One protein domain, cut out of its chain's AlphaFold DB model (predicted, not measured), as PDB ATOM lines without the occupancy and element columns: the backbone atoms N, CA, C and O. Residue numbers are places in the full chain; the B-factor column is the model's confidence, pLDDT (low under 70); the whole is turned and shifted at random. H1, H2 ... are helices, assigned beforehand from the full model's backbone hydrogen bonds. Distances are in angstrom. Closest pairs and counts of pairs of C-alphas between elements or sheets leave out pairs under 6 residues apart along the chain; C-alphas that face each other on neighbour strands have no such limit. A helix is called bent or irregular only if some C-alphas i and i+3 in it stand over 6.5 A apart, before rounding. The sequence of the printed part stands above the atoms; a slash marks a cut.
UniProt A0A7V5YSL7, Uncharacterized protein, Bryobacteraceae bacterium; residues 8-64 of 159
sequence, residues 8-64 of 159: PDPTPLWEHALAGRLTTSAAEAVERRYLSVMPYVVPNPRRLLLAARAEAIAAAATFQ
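What this domain is: This is residues 8 to 64 of the 159 residues of an uncharacterized protein of Bryobacteraceae bacterium (UniProt A0A7V5YSL7). This is a loose, flat string of three helices with no packed core: the long helix H3 stands at one end, the short helix H1 near the other, and the short helix H2 lies between them. A long loop, residues 32 to 44, leads from H2 to H3, and nearly the whole of H3 sticks out. The printed part has 57 residues, with three named helices in the order H1, H2, H3 and no named strand, and its class is all helix. The whole is loose, with a radius of gyration of the C-alphas of 14.6 A and spans of 36 by 30 by 15 A.

How they stand to each other: Begin with the longest helix, H3, at residues 45 to 60; it touches no helix, and its residues 45 to 50 and 53 to 60 stand free. Go back along the long link, residues 32 to 44, and you come to H2, residues 26 to 31, which is apart from H3. Farther back, a short link of 7 residues leads to H1, residues 11 to 18, which is apart from both H2 and H3. In the backbones of H1 and H2 every O i to N i+4 pair is within hydrogen-bond range, while in H3 10 of 12 are.

Where its parts are: Find C-alpha 45 at (-37.301, -86.059, 13.153); from there H3 runs 23.2 A to C-alpha 60 at (-56.344, -99.074, 15.417). H3 is irregular: look at C-alphas 46 and 49, which are 7.2 A apart, against about 5 A in a regular helix. H2 starts at Ala 26 and reaches Glu 31 after 8.7 A from first to last C-alpha. For H1, find C-alpha 11 at (-34.413, -110.474, -8.850); the helix ends at Leu 18, and its first and last C-alphas are 10.2 A apart.

The domain as a whole: The two C-alphas farthest apart are those of Ala 19, the residue after H1, and Ala 61, the residue after H3, at 39.9 A. From the first printed C-alpha, Pro 8, to the last, Gln 64, the distance is 25.1 A. Look also at residues 17 to 22, 43 to 50 and 53 to 64, which stand free; without them the body has 31 residues and spans 33 by 18 by 12 A. The printed part runs from 8 to 64 with no cut, and the link from H2 to H3, with 13 residues, is the long one. In the B-factor column you will find a mean pLDDT of 85.6 for the printed part of this model, with low confidence, under 70, at residues 8 to 11.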
ATOM      1  N   PRO A   8     -43.914-110.208  -7.190       57.06
ATOM      2  CA  PRO A   8     -43.025-109.485  -8.090       57.06
ATOM      3  C   PRO A   8     -41.734-110.286  -8.276       57.06
ATOM      4  O   PRO A   8     -41.330-111.014  -7.369       57.06
ATOM      5  N   ASP A   9     -41.090-110.145  -9.439       62.75
ATOM      6  CA  ASP A   9     -39.804-110.801  -9.687       62.75
ATOM      7  C   ASP A   9     -38.852-110.491  -8.512       62.75
ATOM      8  O   ASP A   9     -38.589-109.314  -8.240       62.75
ATOM      9  N   PRO A  10     -38.359-111.506  -7.778       67.25
ATOM     10  CA  PRO A  10     -37.486-111.284  -6.631       67.25
ATOM     11  C   PRO A  10     -36.099-110.770  -7.041       67.25
ATOM     12  O   PRO A  10     -35.341-110.318  -6.186       67.25
ATOM     13  N   THR A  11     -35.750-110.810  -8.330       68.81
ATOM     14  CA  THR A  11     -34.413-110.474  -8.850       68.81
ATOM     15  C   THR A  11     -33.914-109.062  -8.501       68.81
ATOM     16  O   THR A  11     -32.815-108.965  -7.957       68.81
ATOM     17  N   PRO A  12     -34.654-107.958  -8.737       73.31
ATOM     18  CA  PRO A  12     -34.191-106.613  -8.370       73.31
ATOM     19  C   PRO A  12     -33.952-106.440  -6.862       73.31
ATOM     20  O   PRO A  12     -32.992-105.789  -6.446       73.31
ATOM     21  N   LEU A  13     -34.799-107.050  -6.030       80.94
ATOM     22  CA  LEU A  13     -34.626-107.053  -4.575       80.94
ATOM     23  C   LEU A  13     -33.411-107.883  -4.155       80.94
ATOM     24  O   LEU A  13     -32.648-107.480  -3.277       80.94
ATOM     25  N   TRP A  14     -33.217-109.018  -4.816       85.31
ATOM     26  CA  TRP A  14     -32.100-109.918  -4.599       85.31
ATOM     27  C   TRP A  14     -30.756-109.275  -4.932       85.31
ATOM     28  O   TRP A  14     -29.845-109.331  -4.114       85.31
ATOM     29  N   GLU A  15     -30.624-108.602  -6.075       84.88
ATOM     30  CA  GLU A  15     -29.391-107.894  -6.441       84.88
ATOM     31  C   GLU A  15     -29.027-106.806  -5.425       84.88
ATOM     32  O   GLU A  15     -27.858-106.645  -5.058       84.88
ATOM     33  N   HIS A  16     -30.032-106.079  -4.933       85.12
ATOM     34  CA  HIS A  16     -29.852-105.047  -3.919       85.12
ATOM     35  C   HIS A  16     -29.382-105.640  -2.581       85.12
ATOM     36  O   HIS A  16     -28.426-105.138  -1.981       85.12
ATOM     37  N   ALA A  17     -30.006-106.745  -2.153       86.12
ATOM     38  CA  ALA A  17     -29.642-107.481  -0.945       86.12
ATOM     39  C   ALA A  17     -28.242-108.111  -1.044       86.12
ATOM     40  O   ALA A  17     -27.436-107.960  -0.126       86.12
ATOM     41  N   LEU A  18     -27.918-108.744  -2.177       85.25
ATOM     42  CA  LEU A  18     -26.603-109.325  -2.468       85.25
ATOM     43  C   LEU A  18     -25.480-108.301  -2.331       85.25
ATOM     44  O   LEU A  18     -24.447-108.570  -1.719       85.25
ATOM     45  N   ALA A  19     -25.684-107.118  -2.910       82.56
ATOM     46  CA  ALA A  19     -24.704-106.045  -2.882       82.56
ATOM     47  C   ALA A  19     -24.637-105.329  -1.519       82.56
ATOM     48  O   ALA A  19     -23.781-104.462  -1.338       82.56
ATOM     49  N   GLY A  20     -25.530-105.649  -0.574       84.44
ATOM     50  CA  GLY A  20     -25.636-104.947   0.706       84.44
ATOM     51  C   GLY A  20     -25.939-103.458   0.538       84.44
ATOM     52  O   GLY A  20     -25.475-102.642   1.336       84.44
ATOM     53  N   ARG A  21     -26.656-103.087  -0.530       86.50
ATOM     54  CA  ARG A  21     -27.009-101.691  -0.801       86.50
ATOM     55  C   ARG A  21     -28.122-101.252   0.145       86.50
ATOM     56  O   ARG A  21     -29.021-102.022   0.471       86.50
ATOM     57  N   LEU A  22     -28.051-100.000   0.582       88.75
ATOM     58  CA  LEU A  22     -29.099 -99.350   1.362       88.75
ATOM     59  C   LEU A  22     -29.910 -98.444   0.439       88.75
ATOM     60  O   LEU A  22     -29.379 -97.917  -0.537       88.75
ATOM     61  N   THR A  23     -31.185 -98.238   0.758       88.81
ATOM     62  CA  THR A  23     -31.976 -97.205   0.083       88.81
ATOM     63  C   THR A  23     -31.525 -95.829   0.550       88.81
ATOM     64  O   THR A  23     -31.310 -95.607   1.740       88.81
ATOM     65  N   THR A  24     -31.419 -94.897  -0.385       89.00
ATOM     66  CA  THR A  24     -30.969 -93.521  -0.151       89.00
ATOM     67  C   THR A  24     -32.118 -92.562   0.148       89.00
ATOM     68  O   THR A  24     -31.902 -91.506   0.738       89.00
ATOM     69  N   SER A  25     -33.353 -92.923  -0.222       88.31
ATOM     70  CA  SER A  25     -34.544 -92.101   0.005       88.31
ATOM     71  C   SER A  25     -35.784 -92.933   0.344       88.31
ATOM     72  O   SER A  25     -35.859 -94.125   0.043       88.31
ATOM     73  N   ALA A  26     -36.791 -92.282   0.941       85.94
ATOM     74  CA  ALA A  26     -38.090 -92.903   1.204       85.94
ATOM     75  C   ALA A  26     -38.815 -93.294  -0.098       85.94
ATOM     76  O   ALA A  26     -39.425 -94.356  -0.159       85.94
ATOM     77  N   ALA A  27     -38.698 -92.475  -1.150       87.50
ATOM     78  CA  ALA A  27     -39.279 -92.768  -2.461       87.50
ATOM     79  C   ALA A  27     -38.690 -94.051  -3.070       87.50
ATOM     80  O   ALA A  27     -39.431 -94.923  -3.512       87.50
ATOM     81  N   GLU A  28     -37.367 -94.208  -3.003       87.69
ATOM     82  CA  GLU A  28     -36.675 -95.418  -3.454       87.69
ATOM     83  C   GLU A  28     -37.072 -96.651  -2.619       87.69
ATOM     84  O   GLU A  28     -37.257 -97.740  -3.157       87.69
ATOM     85  N   ALA A  29     -37.265 -96.496  -1.304       87.69
ATOM     86  CA  ALA A  29     -37.743 -97.581  -0.443       87.69
ATOM     87  C   ALA A  29     -39.184 -98.026  -0.763       87.69
ATOM     88  O   ALA A  29     -39.487 -99.216  -0.643       87.69
ATOM     89  N   VAL A  30     -40.048 -97.105  -1.205       85.94
ATOM     90  CA  VAL A  30     -41.397 -97.422  -1.709       85.94
ATOM     91  C   VAL A  30     -41.325 -98.112  -3.072       85.94
ATOM     92  O   VAL A  30     -41.976 -99.138  -3.260       85.94
ATOM     93  N   GLU A  31     -40.502 -97.616  -4.004       85.19
ATOM     94  CA  GLU A  31     -40.288 -98.243  -5.320       85.19
ATOM     95  C   GLU A  31     -39.841 -99.706  -5.175       85.19
ATOM     96  O   GLU A  31     -40.346-100.599  -5.858       85.19
ATOM     97  N   ARG A  32     -38.951 -99.970  -4.210       82.25
ATOM     98  CA  ARG A  32     -38.475-101.323  -3.889       82.25
ATOM     99  C   ARG A  32     -39.390-102.115  -2.960       82.25
ATOM    100  O   ARG A  32     -39.066-103.253  -2.644       82.25
ATOM    101  N   ARG A  33     -40.535-101.569  -2.543       81.50
ATOM    102  CA  ARG A  33     -41.509-102.228  -1.652       81.50
ATOM    103  C   ARG A  33     -40.965-102.617  -0.269       81.50
ATOM    104  O   ARG A  33     -41.548-103.474   0.389       81.50
ATOM    105  N   TYR A  34     -39.883-101.991   0.196       83.38
ATOM    106  CA  TYR A  34     -39.481-102.083   1.608       83.38
ATOM    107  C   TYR A  34     -40.440-101.304   2.509       83.38
ATOM    108  O   TYR A  34     -40.648-101.676   3.660       83.38
ATOM    109  N   LEU A  35     -41.031-100.235   1.972       84.88
ATOM    110  CA  LEU A  35     -42.125 -99.503   2.593       84.88
ATOM    111  C   LEU A  35     -43.394 -99.692   1.765       84.88
ATOM    112  O   LEU A  35     -43.354 -99.700   0.532       84.88
ATOM    113  N   SER A  36     -44.533 -99.805   2.444       81.69
ATOM    114  CA  SER A  36     -45.831 -99.609   1.802       81.69
ATOM    115  C   SER A  36     -45.935 -98.177   1.275       81.69
ATOM    116  O   SER A  36     -45.230 -97.286   1.748       81.69
ATOM    117  N   VAL A  37     -46.819 -97.941   0.301       81.19
ATOM    118  CA  VAL A  37     -47.087 -96.585  -0.197       81.19
ATOM    119  C   VAL A  37     -47.549 -95.725   0.977       81.19
ATOM    120  O   VAL A  37     -48.648 -95.914   1.494       81.19
ATOM    121  N   MET A  38     -46.677 -94.823   1.432       70.75
ATOM    122  CA  MET A  38     -46.963 -93.962   2.574       70.75
ATOM    123  C   MET A  38     -47.671 -92.694   2.097       70.75
ATOM    124  O   MET A  38     -47.287 -92.132   1.069       70.75
ATOM    125  N   PRO A  39     -48.666 -92.198   2.846       70.62
ATOM    126  CA  PRO A  39     -49.374 -90.979   2.476       70.62
ATOM    127  C   PRO A  39     -48.501 -89.718   2.596       70.62
ATOM    128  O   PRO A  39     -48.797 -88.716   1.948       70.62
ATOM    129  N   TYR A  40     -47.435 -89.735   3.410       83.31
ATOM    130  CA  TYR A  40     -46.531 -88.596   3.597       83.31
ATOM    131  C   TYR A  40     -45.174 -89.012   4.197       83.31
ATOM    132  O   TYR A  40     -45.024 -90.092   4.763       83.31
ATOM    133  N   VAL A  41     -44.183 -88.119   4.098       86.81
ATOM    134  CA  VAL A  41     -42.874 -88.225   4.766       86.81
ATOM    135  C   VAL A  41     -42.800 -87.158   5.856       86.81
ATOM    136  O   VAL A  41     -43.190 -86.016   5.625       86.81
ATOM    137  N   VAL A  42     -42.292 -87.503   7.045       90.44
ATOM    138  CA  VAL A  42     -42.106 -86.548   8.151       90.44
ATOM    139  C   VAL A  42     -40.716 -85.908   8.047       90.44
ATOM    140  O   VAL A  42     -39.730 -86.565   8.373       90.44
ATOM    141  N   PRO A  43     -40.593 -84.627   7.649       87.25
ATOM    142  CA  PRO A  43     -39.285 -84.001   7.454       87.25
ATOM    143  C   PRO A  43     -38.578 -83.658   8.772       87.25
ATOM    144  O   PRO A  43     -37.355 -83.579   8.818       87.25
ATOM    145  N   ASN A  44     -39.331 -83.435   9.857       93.62
ATOM    146  CA  ASN A  44     -38.764 -83.080  11.156       93.62
ATOM    147  C   ASN A  44     -38.673 -84.321  12.065       93.62
ATOM    148  O   ASN A  44     -39.708 -84.756  12.580       93.62
ATOM    149  N   PRO A  45     -37.465 -84.843  12.358       91.06
ATOM    150  CA  PRO A  45     -37.301 -86.059  13.153       91.06
ATOM    151  C   PRO A  45     -37.852 -85.917  14.578       91.06
ATOM    152  O   PRO A  45     -38.344 -86.887  15.147       91.06
ATOM    153  N   ARG A  46     -37.878 -84.699  15.141       95.69
ATOM    154  CA  ARG A  46     -38.462 -84.448  16.472       95.69
ATOM    155  C   ARG A  46     -39.974 -84.682  16.510       95.69
ATOM    156  O   ARG A  46     -40.525 -84.905  17.581       95.69
ATOM    157  N   ARG A  47     -40.655 -84.625  15.359       94.62
ATOM    158  CA  ARG A  47     -42.102 -84.870  15.240       94.62
ATOM    159  C   ARG A  47     -42.438 -86.306  14.840       94.62
ATOM    160  O   ARG A  47     -43.620 -86.634  14.804       94.62
ATOM    161  N   LEU A  48     -41.442 -87.155  14.579       93.50
ATOM    162  CA  LEU A  48     -41.655 -88.520  14.091       93.50
ATOM    163  C   LEU A  48     -42.516 -89.343  15.053       93.50
ATOM    164  O   LEU A  48     -43.492 -89.951  14.632       93.50
ATOM    165  N   LEU A  49     -42.212 -89.289  16.352       94.81
ATOM    166  CA  LEU A  49     -42.978 -90.013  17.370       94.81
ATOM    167  C   LEU A  49     -44.432 -89.526  17.458       94.81
ATOM    168  O   LEU A  49     -45.349 -90.329  17.611       94.81
ATOM    169  N   LEU A  50     -44.646 -88.212  17.344       95.69
ATOM    170  CA  LEU A  50     -45.983 -87.620  17.372       95.69
ATOM    171  C   LEU A  50     -46.812 -88.067  16.158       95.69
ATOM    172  O   LEU A  50     -47.968 -88.449  16.324       95.69
ATOM    173  N   ALA A  51     -46.215 -88.043  14.963       92.62
ATOM    174  CA  ALA A  51     -46.853 -88.504  13.733       92.62
ATOM    175  C   ALA A  51     -47.171 -90.007  13.796       92.62
ATOM    176  O   ALA A  51     -48.317 -90.396  13.587       92.62
ATOM    177  N   ALA A  52     -46.198 -90.830  14.205       91.69
ATOM    178  CA  ALA A  52     -46.371 -92.274  14.349       91.69
ATOM    179  C   ALA A  52     -47.494 -92.629  15.337       91.69
ATOM    180  O   ALA A  52     -48.286 -93.531  15.080       91.69
ATOM    181  N   ARG A  53     -47.612 -91.892  16.452       93.75
ATOM    182  CA  ARG A  53     -48.710 -92.084  17.410       93.75
ATOM    183  C   ARG A  53     -50.070 -91.764  16.796       93.75
ATOM    184  O   ARG A  53     -51.013 -92.521  17.011       93.75
ATOM    185  N   ALA A  54     -50.188 -90.645  16.081       92.69
ATOM    186  CA  ALA A  54     -51.443 -90.261  15.437       92.69
ATOM    187  C   ALA A  54     -51.883 -91.310  14.401       92.69
ATOM    188  O   ALA A  54     -53.050 -91.695  14.370       92.69
ATOM    189  N   GLU A  55     -50.933 -91.827  13.622       90.69
ATOM    190  CA  GLU A  55     -51.173 -92.865  12.619       90.69
ATOM    191  C   GLU A  55     -51.554 -94.210  13.247       90.69
ATOM    192  O   GLU A  55     -52.515 -94.836  12.809       90.69
ATOM    193  N   ALA A  56     -50.893 -94.614  14.335       91.38
ATOM    194  CA  ALA A  56     -51.254 -95.823  15.074       91.38
ATOM    195  C   ALA A  56     -52.679 -95.754  15.656       91.38
ATOM    196  O   ALA A  56     -53.419 -96.731  15.582       91.38
ATOM    197  N   ILE A  57     -53.087 -94.598  16.200       93.88
ATOM    198  CA  ILE A  57     -54.456 -94.391  16.708       93.88
ATOM    199  C   ILE A  57     -55.475 -94.478  15.566       93.88
ATOM    200  O   ILE A  57     -56.518 -95.106  15.730       93.88
ATOM    201  N   ALA A  58     -55.173 -93.884  14.408       90.69
ATOM    202  CA  ALA A  58     -56.042 -93.958  13.236       90.69
ATOM    203  C   ALA A  58     -56.166 -95.397  12.702       90.69
ATOM    204  O   ALA A  58     -57.269 -95.855  12.413       90.69
ATOM    205  N   ALA A  59     -55.052 -96.130  12.627       88.75
ATOM    206  CA  ALA A  59     -55.016 -97.509  12.150       88.75
ATOM    207  C   ALA A  59     -55.715 -98.492  13.103       88.75
ATOM    208  O   ALA A  59     -56.273 -99.490  12.647       88.75
ATOM    209  N   ALA A  60     -55.726 -98.210  14.412       92.00
ATOM    210  CA  ALA A  60     -56.344 -99.074  15.417       92.00
ATOM    211  C   ALA A  60     -57.839 -99.323  15.163       92.00
ATOM    212  O   ALA A  60     -58.332-100.404  15.471       92.00
ATOM    213  N   ALA A  61     -58.550 -98.365  14.559       89.88
ATOM    214  CA  ALA A  61     -59.971 -98.506  14.240       89.88
ATOM    215  C   ALA A  61     -60.256 -99.594  13.188       89.88
ATOM    216  O   ALA A  61     -61.336-100.180  13.183       89.88
ATOM    217  N   THR A  62     -59.298 -99.869  12.301       88.81
ATOM    218  CA  THR A  62     -59.430-100.835  11.195       88.81
ATOM    219  C   THR A  62     -58.495-102.033  11.330       88.81
ATOM    220  O   THR A  62     -58.482-102.905  10.462       88.81
ATOM    221  N   PHE A  63     -57.675-102.075  12.380       87.75
ATOM    222  CA  PHE A  63     -56.683-103.122  12.560       87.75
ATOM    223  C   PHE A  63     -57.352-104.464  12.862       87.75
ATOM    224  O   PHE A  63     -58.147-104.585  13.794       87.75
ATOM    225  N   GLN A  64     -56.981-105.488  12.098       84.50
ATOM    226  CA  GLN A  64     -57.366-106.868  12.359       84.50
ATOM    227  C   GLN A  64     -56.098-107.718  12.472       84.50
ATOM    228  O   GLN A  64     -55.266-107.682  11.560       84.50
TER     229      GLN A  64